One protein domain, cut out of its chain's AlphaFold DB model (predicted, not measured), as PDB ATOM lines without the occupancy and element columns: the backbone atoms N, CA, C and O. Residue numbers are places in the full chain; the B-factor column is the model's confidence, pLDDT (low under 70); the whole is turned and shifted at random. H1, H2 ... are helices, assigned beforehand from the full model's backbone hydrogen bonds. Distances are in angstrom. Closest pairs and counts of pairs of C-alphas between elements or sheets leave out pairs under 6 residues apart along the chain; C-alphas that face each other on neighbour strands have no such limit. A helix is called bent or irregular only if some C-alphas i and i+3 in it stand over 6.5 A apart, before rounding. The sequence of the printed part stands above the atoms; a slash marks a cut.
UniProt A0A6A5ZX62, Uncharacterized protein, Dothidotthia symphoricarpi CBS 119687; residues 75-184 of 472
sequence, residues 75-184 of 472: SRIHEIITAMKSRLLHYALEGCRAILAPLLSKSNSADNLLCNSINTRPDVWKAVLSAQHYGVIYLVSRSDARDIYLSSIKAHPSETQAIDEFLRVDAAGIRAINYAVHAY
ATOM      1  N   SER A  75     -15.381 -14.212 175.971       91.81
ATOM      2  CA  SER A  75     -15.434 -13.130 176.967       91.81
ATOM      3  C   SER A  75     -16.674 -12.257 176.798       91.81
ATOM      4  O   SER A  75     -17.392 -12.017 177.764       91.81
ATOM      5  N   ARG A  76     -16.984 -11.856 175.561       94.62
ATOM      6  CA  ARG A  76     -18.152 -11.024 175.256       94.62
ATOM      7  C   ARG A  76     -19.454 -11.768 175.544       94.62
ATOM      8  O   ARG A  76     -20.368 -11.209 176.143       94.62
ATOM      9  N   ILE A  77     -19.524 -13.047 175.169       94.38
ATOM     10  CA  ILE A  77     -20.660 -13.912 175.515       94.38
ATOM     11  C   ILE A  77     -20.833 -13.977 177.038       94.38
ATOM     12  O   ILE A  77     -21.942 -13.818 177.544       94.38
ATOM     13  N   HIS A  78     -19.742 -14.177 177.777       92.56
ATOM     14  CA  HIS A  78     -19.778 -14.250 179.233       92.56
ATOM     15  C   HIS A  78     -20.248 -12.934 179.878       92.56
ATOM     16  O   HIS A  78     -21.060 -12.973 180.803       92.56
ATOM     17  N   GLU A  79     -19.809 -11.779 179.372       94.19
ATOM     18  CA  GLU A  79     -20.260 -10.458 179.829       94.19
ATOM     19  C   GLU A  79     -21.771 -10.261 179.626       94.19
ATOM     20  O   GLU A  79     -22.470  -9.878 180.569       94.19
ATOM     21  N   ILE A  80     -22.292 -10.588 178.435       95.75
ATOM     22  CA  ILE A  80     -23.728 -10.504 178.111       95.75
ATOM     23  C   ILE A  80     -24.547 -11.361 179.084       95.75
ATOM     24  O   ILE A  80     -25.500 -10.878 179.704       95.75
ATOM     25  N   ILE A  81     -24.152 -12.625 179.255       95.12
ATOM     26  CA  ILE A  81     -24.857 -13.584 180.115       95.12
ATOM     27  C   ILE A  81     -24.823 -13.131 181.575       95.12
ATOM     28  O   ILE A  81     -25.854 -13.147 182.252       95.12
ATOM     29  N   THR A  82     -23.663 -12.685 182.057       94.50
ATOM     30  CA  THR A  82     -23.485 -12.217 183.439       94.50
ATOM     31  C   THR A  82     -24.359 -11.000 183.722       94.50
ATOM     32  O   THR A  82     -25.056 -10.962 184.740       94.50
ATOM     33  N   ALA A  83     -24.384 -10.021 182.813       94.44
ATOM     34  CA  ALA A  83     -25.207  -8.825 182.959       94.44
ATOM     35  C   ALA A  83     -26.706  -9.161 183.014       94.44
ATOM     36  O   ALA A  83     -27.430  -8.643 183.869       94.44
ATOM     37  N   MET A  84     -27.165 -10.056 182.137       95.31
ATOM     38  CA  MET A  84     -28.553 -10.515 182.088       95.31
ATOM     39  C   MET A  84     -28.950 -11.276 183.361       95.31
ATOM     40  O   MET A  84     -29.929 -10.918 184.020       95.31
ATOM     41  N   LYS A  85     -28.169 -12.286 183.759       95.75
ATOM     42  CA  LYS A  85     -28.443 -13.087 184.961       95.75
ATOM     43  C   LYS A  85     -28.400 -12.279 186.242       95.75
ATOM     44  O   LYS A  85     -29.237 -12.490 187.112       95.75
ATOM     45  N   SER A  86     -27.443 -11.361 186.370       95.06
ATOM     46  CA  SER A  86     -27.317 -10.518 187.560       95.06
ATOM     47  C   SER A  86     -28.603  -9.729 187.823       95.06
ATOM     48  O   SER A  86     -29.060  -9.655 188.965       95.06
ATOM     49  N   ARG A  87     -29.239  -9.219 186.759       95.12
ATOM     50  CA  ARG A  87     -30.527  -8.513 186.823       95.12
ATOM     51  C   ARG A  87     -31.695  -9.447 187.138       95.12
ATOM     52  O   ARG A  87     -32.465  -9.152 188.046       95.12
ATOM     53  N   LEU A  88     -31.797 -10.593 186.459       96.31
ATOM     54  CA  LEU A  88     -32.826 -11.593 186.772       96.31
ATOM     55  C   LEU A  88     -32.757 -12.025 188.239       96.31
ATOM     56  O   LEU A  88     -33.756 -12.004 188.948       96.31
ATOM     57  N   LEU A  89     -31.563 -12.345 188.728       97.31
ATOM     58  CA  LEU A  89     -31.361 -12.765 190.109       97.31
ATOM     59  C   LEU A  89     -31.580 -11.624 191.109       97.31
ATOM     60  O   LEU A  89     -32.011 -11.880 192.229       97.31
ATOM     61  N   HIS A  90     -31.327 -10.369 190.730       96.75
ATOM     62  CA  HIS A  90     -31.706  -9.219 191.550       96.75
ATOM     63  C   HIS A  90     -33.224  -9.174 191.778       96.75
ATOM     64  O   HIS A  90     -33.661  -9.108 192.928       96.75
ATOM     65  N   TYR A  91     -34.019  -9.292 190.710       97.88
ATOM     66  CA  TYR A  91     -35.476  -9.331 190.835       97.88
ATOM     67  C   TYR A  91     -35.981 -10.616 191.502       97.88
ATOM     68  O   TYR A  91     -36.949 -10.561 192.252       97.88
ATOM     69  N   ALA A  92     -35.306 -11.754 191.327       97.88
ATOM     70  CA  ALA A  92     -35.652 -12.981 192.047       97.88
ATOM     71  C   ALA A  92     -35.520 -12.803 193.568       97.88
ATOM     72  O   ALA A  92     -36.408 -13.209 194.315       97.88
ATOM     73  N   LEU A  93     -34.464 -12.124 194.038       97.94
ATOM     74  CA  LEU A  93     -34.330 -11.771 195.456       97.94
ATOM     75  C   LEU A  93     -35.440 -10.824 195.922       97.94
ATOM     76  O   LEU A  93     -35.925 -10.954 197.041       97.94
ATOM     77  N   GLU A  94     -35.848  -9.864 195.091       96.94
ATOM     78  CA  GLU A  94     -36.998  -9.004 195.387       96.94
ATOM     79  C   GLU A  94     -38.295  -9.818 195.525       96.94
ATOM     80  O   GLU A  94     -39.016  -9.642 196.506       96.94
ATOM     81  N   GLY A  95     -38.533 -10.779 194.628       97.31
ATOM     82  CA  GLY A  95     -39.652 -11.718 194.719       97.31
ATOM     83  C   GLY A  95     -39.625 -12.536 196.012       97.31
ATOM     84  O   GLY A  95     -40.632 -12.612 196.713       97.31
ATOM     85  N   CYS A  96     -38.462 -13.066 196.404       97.25
ATOM     86  CA  CYS A  96     -38.303 -13.752 197.690       97.25
ATOM     87  C   CYS A  96     -38.646 -12.853 198.884       97.25
ATOM     88  O   CYS A  96     -39.334 -13.302 199.798       97.25
ATOM     89  N   ARG A  97     -38.222 -11.578 198.882       95.00
ATOM     90  CA  ARG A  97     -38.595 -10.623 199.943       95.00
ATOM     91  C   ARG A  97     -40.107 -10.429 200.013       95.00
ATOM     92  O   ARG A  97     -40.658 -10.408 201.109       95.00
ATOM     93  N   ALA A  98     -40.771 -10.316 198.864       94.50
ATOM     94  CA  ALA A  98     -42.221 -10.166 198.808       94.50
ATOM     95  C   ALA A  98     -42.957 -11.403 199.353       94.50
ATOM     96  O   ALA A  98     -43.948 -11.256 200.063       94.50
ATOM     97  N   ILE A  99     -42.447 -12.612 199.089       94.19
ATOM     98  CA  ILE A  99     -42.999 -13.870 199.627       94.19
ATOM     99  C   ILE A  99     -42.775 -13.973 201.143       94.19
ATOM    100  O   ILE A  99     -43.650 -14.444 201.868       94.19
ATOM    101  N   LEU A 100     -41.621 -13.518 201.633       90.62
ATOM    102  CA  LEU A 100     -41.261 -13.558 203.050       90.62
ATOM    103  C   LEU A 100     -41.986 -12.503 203.900       90.62
ATOM    104  O   LEU A 100     -42.276 -12.752 205.069       90.62
ATOM    105  N   ALA A 101     -42.290 -11.328 203.342       87.69
ATOM    106  CA  ALA A 101     -42.832 -10.198 204.100       87.69
ATOM    107  C   ALA A 101     -44.108 -10.526 204.913       87.69
ATOM    108  O   ALA A 101     -44.179 -10.131 206.080       87.69
ATOM    109  N   PRO A 102     -45.090 -11.293 204.397       84.31
ATOM    110  CA  PRO A 102     -46.245 -11.719 205.188       84.31
ATOM    111  C   PRO A 102     -45.892 -12.664 206.347       84.31
ATOM    112  O   PRO A 102     -46.592 -12.662 207.361       84.31
ATOM    113  N   LEU A 103     -44.827 -13.464 206.231       79.12
ATOM    114  CA  LEU A 103     -44.402 -14.413 207.270       79.12
ATOM    115  C   LEU A 103     -43.779 -13.695 208.476       79.12
ATOM    116  O   LEU A 103     -44.013 -14.091 209.616       79.12
ATOM    117  N   LEU A 104     -43.103 -12.567 208.243       71.12
ATOM    118  CA  LEU A 104     -42.543 -11.712 209.298       71.12
ATOM    119  C   LEU A 104     -43.600 -11.186 210.276       71.12
ATOM    120  O   LEU A 104     -43.335 -11.051 211.469       71.12
ATOM    121  N   SER A 105     -44.825 -10.941 209.799       66.44
ATOM    122  CA  SER A 105     -45.935 -10.489 210.650       66.44
ATOM    123  C   SER A 105     -46.405 -11.544 211.666       66.44
ATOM    124  O   SER A 105     -47.126 -11.212 212.603       66.44
ATOM    125  N   LYS A 106     -45.980 -12.809 211.506       63.94
ATOM    126  CA  LYS A 106     -46.398 -13.957 212.327       63.94
ATOM    127  C   LYS A 106     -45.388 -14.351 213.422       63.94
ATOM    128  O   LYS A 106     -45.626 -15.319 214.133       63.94
ATOM    129  N   SER A 107     -44.316 -13.571 213.615       56.44
ATOM    130  CA  SER A 107     -43.405 -13.613 214.779       56.44
ATOM    131  C   SER A 107     -42.693 -14.953 215.072       56.44
ATOM    132  O   SER A 107     -42.499 -15.304 216.237       56.44
ATOM    133  N   ASN A 108     -42.222 -15.673 214.048       66.00
ATOM    134  CA  ASN A 108     -41.297 -16.801 214.234       66.00
ATOM    135  C   ASN A 108     -39.828 -16.359 214.091       66.00
ATOM    136  O   ASN A 108     -39.455 -15.652 213.154       66.00
ATOM    137  N   SER A 109     -38.961 -16.803 215.008       68.81
ATOM    138  CA  SER A 109     -37.530 -16.453 215.027       68.81
ATOM    139  C   SER A 109     -36.759 -16.961 213.801       68.81
ATOM    140  O   SER A 109     -35.835 -16.288 213.347       68.81
ATOM    141  N   ALA A 110     -37.155 -18.105 213.234       71.81
ATOM    142  CA  ALA A 110     -36.535 -18.684 212.041       71.81
ATOM    143  C   ALA A 110     -36.786 -17.847 210.771       71.81
ATOM    144  O   ALA A 110     -35.849 -17.575 210.019       71.81
ATOM    145  N   ASP A 111     -38.013 -17.355 210.576       75.56
ATOM    146  CA  ASP A 111     -38.371 -16.517 209.420       75.56
ATOM    147  C   ASP A 111     -37.649 -15.164 209.470       75.56
ATOM    148  O   ASP A 111     -37.170 -14.665 208.451       75.56
ATOM    149  N   ASN A 112     -37.475 -14.607 210.674       77.19
ATOM    150  CA  ASN A 112     -36.678 -13.398 210.887       77.19
ATOM    151  C   ASN A 112     -35.205 -13.598 210.484       77.19
ATOM    152  O   ASN A 112     -34.598 -12.704 209.891       77.19
ATOM    153  N   LEU A 113     -34.620 -14.771 210.764       82.56
ATOM    154  CA  LEU A 113     -33.245 -15.091 210.362       82.56
ATOM    155  C   LEU A 113     -33.107 -15.236 208.840       82.56
ATOM    156  O   LEU A 113     -32.158 -14.696 208.270       82.56
ATOM    157  N   LEU A 114     -34.063 -15.891 208.175       87.12
ATOM    158  CA  LEU A 114     -34.118 -15.986 206.709       87.12
ATOM    159  C   LEU A 114     -34.274 -14.607 206.050       87.12
ATOM    160  O   LEU A 114     -33.570 -14.279 205.095       87.12
ATOM    161  N   CYS A 115     -35.138 -13.751 206.592       84.44
ATOM    162  CA  CYS A 115     -35.317 -12.394 206.077       84.44
ATOM    163  C   CYS A 115     -34.075 -11.522 206.264       84.44
ATOM    164  O   CYS A 115     -33.744 -10.723 205.393       84.44
ATOM    165  N   ASN A 116     -33.352 -11.675 207.371       87.38
ATOM    166  CA  ASN A 116     -32.086 -10.970 207.559       87.38
ATOM    167  C   ASN A 116     -30.991 -11.514 206.627       87.38
ATOM    168  O   ASN A 116     -30.151 -10.749 206.134       87.38
ATOM    169  N   SER A 117     -30.999 -12.820 206.341       93.62
ATOM    170  CA  SER A 117     -29.985 -13.443 205.486       93.62
ATOM    171  C   SER A 117     -30.082 -12.986 204.030       93.62
ATOM    172  O   SER A 117     -29.045 -12.815 203.396       93.62
ATOM    173  N   ILE A 118     -31.274 -12.660 203.512       94.12
ATOM    174  CA  ILE A 118     -31.420 -12.190 202.118       94.12
ATOM    175  C   ILE A 118     -30.705 -10.864 201.833       94.12
ATOM    176  O   ILE A 118     -30.316 -10.593 200.697       94.12
ATOM    177  N   ASN A 119     -30.514 -10.033 202.860       90.56
ATOM    178  CA  ASN A 119     -29.829  -8.747 202.737       90.56
ATOM    179  C   ASN A 119     -28.346  -8.843 203.101       90.56
ATOM    180  O   ASN A 119     -27.527  -8.151 202.505       90.56
ATOM    181  N   THR A 120     -27.997  -9.699 204.064       93.94
ATOM    182  CA  THR A 120     -26.612  -9.855 204.535       93.94
ATOM    183  C   THR A 120     -25.795 -10.832 203.692       93.94
ATOM    184  O   THR A 120     -24.585 -10.663 203.586       93.94
ATOM    185  N   ARG A 121     -26.441 -11.828 203.072       95.19
ATOM    186  CA  ARG A 121     -25.827 -12.892 202.255       95.19
ATOM    187  C   ARG A 121     -26.600 -13.148 200.955       95.19
ATOM    188  O   ARG A 121     -27.094 -14.253 200.712       95.19
ATOM    189  N   PRO A 122     -26.747 -12.124 200.094       96.25
ATOM    190  CA  PRO A 122     -27.489 -12.254 198.843       96.25
ATOM    191  C   PRO A 122     -26.841 -13.240 197.861       96.25
ATOM    192  O   PRO A 122     -27.528 -13.785 197.008       96.25
ATOM    193  N   ASP A 123     -25.535 -13.476 197.949       96.56
ATOM    194  CA  ASP A 123     -24.791 -14.433 197.129       96.56
ATOM    195  C   ASP A 123     -25.228 -15.885 197.379       96.56
ATOM    196  O   ASP A 123     -25.484 -16.610 196.417       96.56
ATOM    197  N   VAL A 124     -25.420 -16.281 198.644       97.88
ATOM    198  CA  VAL A 124     -25.946 -17.612 199.001       97.88
ATOM    199  C   VAL A 124     -27.372 -17.773 198.472       97.88
ATOM    200  O   VAL A 124     -27.695 -18.782 197.846       97.88
ATOM    201  N   TRP A 125     -28.215 -16.750 198.634       98.31
ATOM    202  CA  TRP A 125     -29.572 -16.769 198.085       98.31
ATOM    203  C   TRP A 125     -29.591 -16.894 196.564       98.31
ATOM    204  O   TRP A 125     -30.357 -17.693 196.032       98.31
ATOM    205  N   LYS A 126     -28.743 -16.142 195.853       98.38
ATOM    206  CA  LYS A 126     -28.617 -16.239 194.392       98.38
ATOM    207  C   LYS A 126     -28.175 -17.630 193.960       98.38
ATOM    208  O   LYS A 126     -28.757 -18.166 193.022       98.38
ATOM    209  N   ALA A 127     -27.207 -18.222 194.657       98.19
ATOM    210  CA  ALA A 127     -26.753 -19.578 194.385       98.19
ATOM    211  C   ALA A 127     -27.910 -20.585 194.508       98.19
ATOM    212  O   ALA A 127     -28.194 -21.320 193.560       98.19
ATOM    213  N   VAL A 128     -28.640 -20.555 195.627       98.44
ATOM    214  CA  VAL A 128     -29.744 -21.488 195.897       98.44
ATOM    215  C   VAL A 128     -30.940 -21.260 194.967       98.44
ATOM    216  O   VAL A 128     -31.503 -22.233 194.466       98.44
ATOM    217  N   LEU A 129     -31.290 -20.001 194.673       98.06
ATOM    218  CA  LEU A 129     -32.315 -19.640 193.682       98.06
ATOM    219  C   LEU A 129     -31.942 -20.128 192.284       98.06
ATOM    220  O   LEU A 129     -32.775 -20.698 191.585       98.06
ATOM    221  N   SER A 130     -30.688 -19.928 191.877       98.06
ATOM    222  CA  SER A 130     -30.231 -20.320 190.544       98.06
ATOM    223  C   SER A 130     -30.255 -21.840 190.327       98.06
ATOM    224  O   SER A 130     -30.399 -22.301 189.195       98.06
ATOM    225  N   ALA A 131     -30.161 -22.609 191.414       97.94
ATOM    226  CA  ALA A 131     -30.229 -24.066 191.431       97.94
ATOM    227  C   ALA A 131     -31.661 -24.628 191.543       97.94
ATOM    228  O   ALA A 131     -31.824 -25.850 191.618       97.94
ATOM    229  N   GLN A 132     -32.696 -23.779 191.579       97.62
ATOM    230  CA  GLN A 132     -34.087 -24.236 191.553       97.62
ATOM    231  C   GLN A 132     -34.478 -24.715 190.152       97.62
ATOM    232  O   GLN A 132     -34.074 -24.136 189.142       97.62
ATOM    233  N   HIS A 133     -35.270 -25.786 190.103       96.75
ATOM    234  CA  HIS A 133     -35.824 -26.318 188.861       96.75
ATOM    235  C   HIS A 133     -37.005 -25.456 188.414       96.75
ATOM    236  O   HIS A 133     -37.949 -25.249 189.174       96.75
ATOM    237  N   TYR A 134     -36.958 -24.958 187.181       96.56
ATOM    238  CA  TYR A 134     -38.012 -24.140 186.600       96.56
ATOM    239  C   TYR A 134     -38.371 -24.685 185.210       96.56
ATOM    240  O   TYR A 134     -37.674 -24.470 184.215       96.56
ATOM    241  N   GLY A 135     -39.460 -25.456 185.151       93.94
ATOM    242  CA  GLY A 135     -39.938 -26.112 183.933       93.94
ATOM    243  C   GLY A 135     -38.994 -27.219 183.465       93.94
ATOM    244  O   GLY A 135     -39.167 -28.378 183.827       93.94
ATOM    245  N   VAL A 136     -38.010 -26.858 182.641       94.56
ATOM    246  CA  VAL A 136     -36.953 -27.756 182.133       94.56
ATOM    247  C   VAL A 136     -35.552 -27.149 182.266       94.56
ATOM    248  O   VAL A 136     -34.593 -27.673 181.703       94.56
ATOM    249  N   ILE A 137     -35.426 -26.022 182.969       96.25
ATOM    250  CA  ILE A 137     -34.195 -25.236 183.074       96.25
ATOM    251  C   ILE A 137     -33.859 -24.984 184.546       96.25
ATOM    252  O   ILE A 137     -34.733 -24.722 185.369       96.25
ATOM    253  N   TYR A 138     -32.565 -25.019 184.846       97.62
ATOM    254  CA  TYR A 138     -31.972 -24.418 186.033       97.62
ATOM    255  C   TYR A 138     -31.229 -23.151 185.596       97.62
ATOM    256  O   TYR A 138     -30.464 -23.179 184.627       97.62
ATOM    257  N   LEU A 139     -31.439 -22.035 186.298       96.94
ATOM    258  CA  LEU A 139     -30.811 -20.747 185.960       96.94
ATOM    259  C   LEU A 139     -29.275 -20.790 186.061       96.94
ATOM    260  O   LEU A 139     -28.575 -20.021 185.399       96.94
ATOM    261  N   VAL A 140     -28.739 -21.670 186.902       97.25
ATOM    262  CA  VAL A 140     -27.299 -21.866 187.057       97.25
ATOM    263  C   VAL A 140     -26.696 -22.558 185.833       97.25
ATOM    264  O   VAL A 140     -27.258 -23.520 185.320       97.25
ATOM    265  N   SER A 141     -25.530 -22.106 185.369       96.00
ATOM    266  CA  SER A 141     -24.686 -22.844 184.411       96.00
ATOM    267  C   SER A 141     -23.476 -23.474 185.118       96.00
ATOM    268  O   SER A 141     -23.165 -23.140 186.262       96.00
ATOM    269  N   ARG A 142     -22.731 -24.360 184.439       95.69
ATOM    270  CA  ARG A 142     -21.494 -24.946 185.004       95.69
ATOM    271  C   ARG A 142     -20.455 -23.886 185.387       95.69
ATOM    272  O   ARG A 142     -19.777 -24.043 186.401       95.69
ATOM    273  N   SER A 143     -20.337 -22.804 184.608       94.19
ATOM    274  CA  SER A 143     -19.432 -21.694 184.936       94.19
ATOM    275  C   SER A 143     -19.880 -20.962 186.192       94.19
ATOM    276  O   SER A 143     -19.063 -20.728 187.069       94.19
ATOM    277  N   ASP A 144     -21.175 -20.666 186.327       96.06
ATOM    278  CA  ASP A 144     -21.695 -20.005 187.524       96.06
ATOM    279  C   ASP A 144     -21.463 -20.854 188.775       96.06
ATOM    280  O   ASP A 144     -20.969 -20.366 189.790       96.06
ATOM    281  N   ALA A 145     -21.804 -22.145 188.692       97.25
ATOM    282  CA  ALA A 145     -21.656 -23.077 189.798       97.25
ATOM    283  C   ALA A 145     -20.206 -23.107 190.285       97.25
ATOM    284  O   ALA A 145     -19.958 -22.955 191.478       97.25
ATOM    285  N   ARG A 146     -19.248 -23.252 189.362       95.44
ATOM    286  CA  ARG A 146     -17.827 -23.376 189.692       95.44
ATOM    287  C   ARG A 146     -17.176 -22.060 190.103       95.44
ATOM    288  O   ARG A 146     -16.441 -22.041 191.085       95.44
ATOM    289  N   ASP A 147     -17.422 -20.999 189.341       94.25
ATOM    290  CA  ASP A 147     -16.639 -19.764 189.407       94.25
ATOM    291  C   ASP A 147     -17.280 -18.733 190.355       94.25
ATOM    292  O   ASP A 147     -16.576 -17.871 190.878       94.25
ATOM    293  N   ILE A 148     -18.594 -18.827 190.608       95.50
ATOM    294  CA  ILE A 148     -19.354 -17.833 191.386       95.50
ATOM    295  C   ILE A 148     -19.927 -18.427 192.680       95.50
ATOM    296  O   ILE A 148     -19.814 -17.804 193.732       95.50
ATOM    297  N   TYR A 149     -20.553 -19.608 192.632       97.50
ATOM    298  CA  TYR A 149     -21.436 -20.056 193.722       97.50
ATOM    299  C   TYR A 149     -20.859 -21.117 194.668       97.50
ATOM    300  O   TYR A 149     -21.268 -21.181 195.831       97.50
ATOM    301  N   LEU A 150     -19.920 -21.952 194.210       97.69
ATOM    302  CA  LEU A 150     -19.414 -23.086 194.992       97.69
ATOM    303  C   LEU A 150     -18.793 -22.664 196.331       97.69
ATOM    304  O   LEU A 150     -19.001 -23.333 197.345       97.69
ATOM    305  N   SER A 151     -18.017 -21.578 196.342       97.12
ATOM    306  CA  SER A 151     -17.348 -21.071 197.547       97.12
ATOM    307  C   SER A 151     -18.357 -20.615 198.602       97.12
ATOM    308  O   SER A 151     -18.271 -21.055 199.750       97.12
ATOM    309  N   SER A 152     -19.347 -19.811 198.208       95.81
ATOM    310  CA  SER A 152     -20.389 -19.287 199.097       95.81
ATOM    311  C   SER A 152     -21.237 -20.396 199.721       95.81
ATOM    312  O   SER A 152     -21.453 -20.402 200.932       95.81
ATOM    313  N   ILE A 153     -21.664 -21.384 198.926       96.31
ATOM    314  CA  ILE A 153     -22.455 -22.514 199.437       96.31
ATOM    315  C   ILE A 153     -21.652 -23.368 200.426       96.31
ATOM    316  O   ILE A 153     -22.180 -23.785 201.459       96.31
ATOM    317  N   LYS A 154     -20.364 -23.610 200.150       96.62
ATOM    318  CA  LYS A 154     -19.496 -24.371 201.061       96.62
ATOM    319  C   LYS A 154     -19.223 -23.635 202.370       96.62
ATOM    320  O   LYS A 154     -19.119 -24.286 203.406       96.62
ATOM    321  N   ALA A 155     -19.125 -22.309 202.329       97.06
ATOM    322  CA  ALA A 155     -18.918 -21.485 203.515       97.06
ATOM    323  C   ALA A 155     -20.165 -21.402 204.417       97.06
ATOM    324  O   ALA A 155     -20.031 -21.209 205.625       97.06
ATOM    325  N   HIS A 156     -21.368 -21.577 203.856       96.62
ATOM    326  CA  HIS A 156     -22.639 -21.373 204.564       96.62
ATOM    327  C   HIS A 156     -23.631 -22.543 204.390       96.62
ATOM    328  O   HIS A 156     -24.740 -22.351 203.879       96.62
ATOM    329  N   PRO A 157     -23.291 -23.770 204.830       95.38
ATOM    330  CA  PRO A 157     -24.098 -24.961 204.559       95.38
ATOM    331  C   PRO A 157     -25.483 -24.936 205.224       95.38
ATOM    332  O   PRO A 157     -26.472 -25.250 204.566       95.38
ATOM    333  N   SER A 158     -25.580 -24.532 206.495       94.31
ATOM    334  CA  SER A 158     -26.858 -24.504 207.229       94.31
ATOM    335  C   SER A 158     -27.849 -23.498 206.640       94.31
ATOM    336  O   SER A 158     -29.042 -23.764 206.567       94.31
ATOM    337  N   GLU A 159     -27.356 -22.355 206.169       95.12
ATOM    338  CA  GLU A 159     -28.196 -21.357 205.502       95.12
ATOM    339  C   GLU A 159     -28.582 -21.770 204.098       95.12
ATOM    340  O   GLU A 159     -29.726 -21.570 203.714       95.12
ATOM    341  N   THR A 160     -27.662 -22.385 203.354       97.12
ATOM    342  CA  THR A 160     -27.974 -22.966 202.045       97.12
ATOM    343  C   THR A 160     -29.151 -23.934 202.168       97.12
ATOM    344  O   THR A 160     -30.092 -23.853 201.382       97.12
ATOM    345  N   GLN A 161     -29.125 -24.806 203.181       96.69
ATOM    346  CA  GLN A 161     -30.215 -25.736 203.460       96.69
ATOM    347  C   GLN A 161     -31.514 -25.007 203.827       96.69
ATOM    348  O   GLN A 161     -32.542 -25.282 203.218       96.69
ATOM    349  N   ALA A 162     -31.470 -24.054 204.763       95.62
ATOM    350  CA  ALA A 162     -32.659 -23.312 205.182       95.62
ATOM    351  C   ALA A 162     -33.315 -22.541 204.020       95.62
ATOM    352  O   ALA A 162     -34.540 -22.489 203.913       95.62
ATOM    353  N   ILE A 163     -32.509 -21.960 203.123       97.75
ATOM    354  CA  ILE A 163     -33.004 -21.270 201.927       97.75
ATOM    355  C   ILE A 163     -33.609 -22.277 200.943       97.75
ATOM    356  O   ILE A 163     -34.685 -22.021 200.413       97.75
ATOM    357  N   ASP A 164     -32.958 -23.417 200.693       97.75
ATOM    358  CA  ASP A 164     -33.478 -24.433 199.764       97.75
ATOM    359  C   ASP A 164     -34.805 -25.019 200.268       97.75
ATOM    360  O   ASP A 164     -35.751 -25.171 199.498       97.75
ATOM    361  N   GLU A 165     -34.918 -25.275 201.572       96.00
ATOM    362  CA  GLU A 165     -36.170 -25.686 202.214       96.00
ATOM    363  C   GLU A 165     -37.265 -24.633 202.017       96.00
ATOM    364  O   GLU A 165     -38.349 -24.967 201.536       96.00
ATOM    365  N   PHE A 166     -36.968 -23.358 202.293       95.44
ATOM    366  CA  PHE A 166     -37.906 -22.259 202.061       95.44
ATOM    367  C   PHE A 166     -38.376 -22.191 200.601       95.44
ATOM    368  O   PHE A 166     -39.576 -22.106 200.349       95.44
ATOM    369  N   LEU A 167     -37.461 -22.269 199.629       96.94
ATOM    370  CA  LEU A 167     -37.806 -22.146 198.209       96.94
ATOM    371  C   LEU A 167     -38.646 -23.316 197.678       96.94
ATOM    372  O   LEU A 167     -39.344 -23.156 196.674       96.94
ATOM    373  N   ARG A 168     -38.613 -24.479 198.335       94.75
ATOM    374  CA  ARG A 168     -39.470 -25.621 197.987       94.75
ATOM    375  C   ARG A 168     -40.882 -25.492 198.539       94.75
ATOM    376  O   ARG A 168     -41.820 -25.987 197.912       94.75
ATOM    377  N   VAL A 169     -41.044 -24.856 199.699       93.12
ATOM    378  CA  VAL A 169     -42.359 -24.659 200.315       93.12
ATOM    379  C   VAL A 169     -43.214 -23.784 199.404       93.12
ATOM    380  O   VAL A 169     -42.792 -22.709 198.983       93.12
ATOM    381  N   ASP A 170     -44.416 -24.271 199.080       92.56
ATOM    382  CA  ASP A 170     -45.398 -23.560 198.247       92.56
ATOM    383  C   ASP A 170     -44.797 -23.012 196.934       92.56
ATOM    384  O   ASP A 170     -45.107 -21.904 196.491       92.56
ATOM    385  N   ALA A 171     -43.857 -23.774 196.355       95.75
ATOM    386  CA  ALA A 171     -43.131 -23.435 195.133       95.75
ATOM    387  C   ALA A 171     -42.523 -22.014 195.134       95.75
ATOM    388  O   ALA A 171     -42.467 -21.355 194.090       95.75
ATOM    389  N   ALA A 172     -42.061 -21.521 196.288       97.25
ATOM    390  CA  ALA A 172     -41.531 -20.165 196.438       97.25
ATOM    391  C   ALA A 172     -40.383 -19.844 195.460       97.25
ATOM    392  O   ALA A 172     -40.307 -18.723 194.962       97.25
ATOM    393  N   GLY A 173     -39.544 -20.822 195.104       97.75
ATOM    394  CA  GLY A 173     -38.516 -20.680 194.070       97.75
ATOM    395  C   GLY A 173     -39.092 -20.377 192.684       97.75
ATOM    396  O   GLY A 173     -38.653 -19.432 192.032       97.75
ATOM    397  N   ILE A 174     -40.120 -21.120 192.258       98.12
ATOM    398  CA  ILE A 174     -40.805 -20.887 190.976       98.12
ATOM    399  C   ILE A 174     -41.482 -19.520 190.986       98.12
ATOM    400  O   ILE A 174     -41.325 -18.759 190.039       98.12
ATOM    401  N   ARG A 175     -42.167 -19.170 192.075       98.38
ATOM    402  CA  ARG A 175     -42.841 -17.875 192.245       98.38
ATOM    403  C   ARG A 175     -41.867 -16.697 192.213       98.38
ATOM    404  O   ARG A 175     -42.163 -15.670 191.607       98.38
ATOM    405  N   ALA A 176     -40.694 -16.841 192.826       98.44
ATOM    406  CA  ALA A 176     -39.646 -15.826 192.797       98.44
ATOM    407  C   ALA A 176     -39.055 -15.652 191.389       98.44
ATOM    408  O   ALA A 176     -38.849 -14.522 190.952       98.44
ATOM    409  N   ILE A 177     -38.830 -16.748 190.654       98.38
ATOM    410  CA  ILE A 177     -38.402 -16.695 189.246       98.38
ATOM    411  C   ILE A 177     -39.519 -16.117 188.368       98.38
ATOM    412  O   ILE A 177     -39.240 -15.320 187.469       98.38
ATOM    413  N   ASN A 178     -40.781 -16.434 188.680       98.38
ATOM    414  CA  ASN A 178     -41.934 -15.839 188.031       98.38
ATOM    415  C   ASN A 178     -41.887 -14.298 188.215       98.38
ATOM    416  O   ASN A 178     -41.837 -13.489 187.291       98.38
ATOM    417  N   TYR A 179     -41.775 -13.831 189.448       98.06
ATOM    418  CA  TYR A 179     -41.627 -12.398 189.685       98.06
ATOM    419  C   TYR A 179     -40.419 -11.790 188.952       98.06
ATOM    420  O   TYR A 179     -40.528 -10.717 188.358       98.06
ATOM    421  N   ALA A 180     -39.287 -12.500 188.941       97.94
ATOM    422  CA  ALA A 180     -38.050 -12.030 188.340       97.94
ATOM    423  C   ALA A 180     -38.182 -11.706 186.852       97.94
ATOM    424  O   ALA A 180     -37.790 -10.620 186.427       97.94
ATOM    425  N   VAL A 181     -38.732 -12.629 186.062       97.44
ATOM    426  CA  VAL A 181     -38.880 -12.435 184.614       97.44
ATOM    427  C   VAL A 181     -39.911 -11.344 184.322       97.44
ATOM    428  O   VAL A 181     -39.656 -10.487 183.478       97.44
ATOM    429  N   HIS A 182     -41.032 -11.294 185.052       96.88
ATOM    430  CA  HIS A 182     -42.024 -10.221 184.886       96.88
ATOM    431  C   HIS A 182     -41.437  -8.839 185.179       96.88
ATOM    432  O   HIS A 182     -41.561  -7.930 184.356       96.88
ATOM    433  N   ALA A 183     -40.751  -8.690 186.315       96.19
ATOM    434  CA  ALA A 183     -40.110  -7.442 186.703       96.19
ATOM    435  C   ALA A 183     -38.995  -7.051 185.722       96.19
ATOM    436  O   ALA A 183     -38.927  -5.892 185.319       96.19
ATOM    437  N   TYR A 184     -38.184  -8.012 185.272       95.50
ATOM    438  CA  TYR A 184     -37.150  -7.783 184.265       95.50
ATOM    439  C   TYR A 184     -37.737  -7.237 182.959       95.50
ATOM    440  O   TYR A 184     -37.244  -6.252 182.424       95.50
TER     441      TYR A 184
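AT A GLANCE: This is residues 75 to 184 of the 472 residues of an uncharacterized protein of Dothidotthia symphoricarpi CBS 119687 (UniProt A0A6A5ZX62). One long helix, H1, runs along one side of a cluster of shorter helices with the short H3 at its core. H2 folds back along the last part of H1, H4 and H5a pack on H3, and H5b, the second arm of a sharply bent helix, crosses H1. The printed part has 110 residues with five named helices, H1 to H5 in order, and no named strand; its class is all helix, and the helix packing is mostly crossed. It is compact, with a radius of gyration of the C-alphas of 13.7 A, and spans 47 by 32 by 24 A.

HOW THE PARTS SIT: H1, residues 75 to 104, and H2, residues 109 to 120, form a helical hairpin: they touch at a shallow tilt of 28 degrees, opposite ways, H1 with residues 93 to 104 alone, and the closest C-alphas are those of Leu 104 and Asn 112, 6.3 A apart. H3, residues 122 to 130, is about perpendicular to H1 at 81 degrees and touches its residues 89 to 93 alone; the closest C-alphas are those of Leu 89 and Lys 126, 6.2 A apart. H4, residues 142 to 155, touches H3 at a steep tilt of 52 degrees, opposite ways, closest at the C-alphas of Ala 127 and Tyr 149, 5.4 A apart. H4 is apart from H1 and H2. H5, residues 157 to 184, was assigned as one helix by its hydrogen bonds but is bent, with C-alphas 170 and 173 8.6 A apart; its arms H5a, residues 157 to 170, and H5b, residues 173 to 184, are about perpendicular at 83 degrees. H5a touches H3 at a steep tilt of 50 degrees, the same way, closest at the C-alphas of Val 128 and Asp 164, 6.1 A apart. H5b touches H1, whose residues 87 to 99 alone take part, at a steep tilt of 62 degrees, opposite ways, closest at the C-alphas of Tyr 91 and Ala 180, 4.5 A apart. Each O i to N i+4 pair is within hydrogen-bond range in H3 and H5b, against 24 of 26 in H1, 7 of 8 in H2, 6 of 10 in H4 and 9 of 10 in H5a.

IN THESE COORDINATES: H1 begins at C-alpha 75, (-15.434, -13.130, 176.967), and is 42.2 A long. H2 measures 16.5 A, H3 11.9 A, H4 19.0 A, H5a 22.3 A and H5b 16.3 A. H5b ends at C-alpha 184, (-37.150, -7.783, 184.265).

THE WHOLE: The C-alphas farthest apart, those of Ser 75 and Ser 107, are 47.0 A apart. The printed part has no cut. The link from H3 to H4, 11 residues, is long, and in it residues 133 to 134 pair antiparallel with 137 to 138. Mean pLDDT of the printed part is 93.1, with residues 105 to 109 under 70.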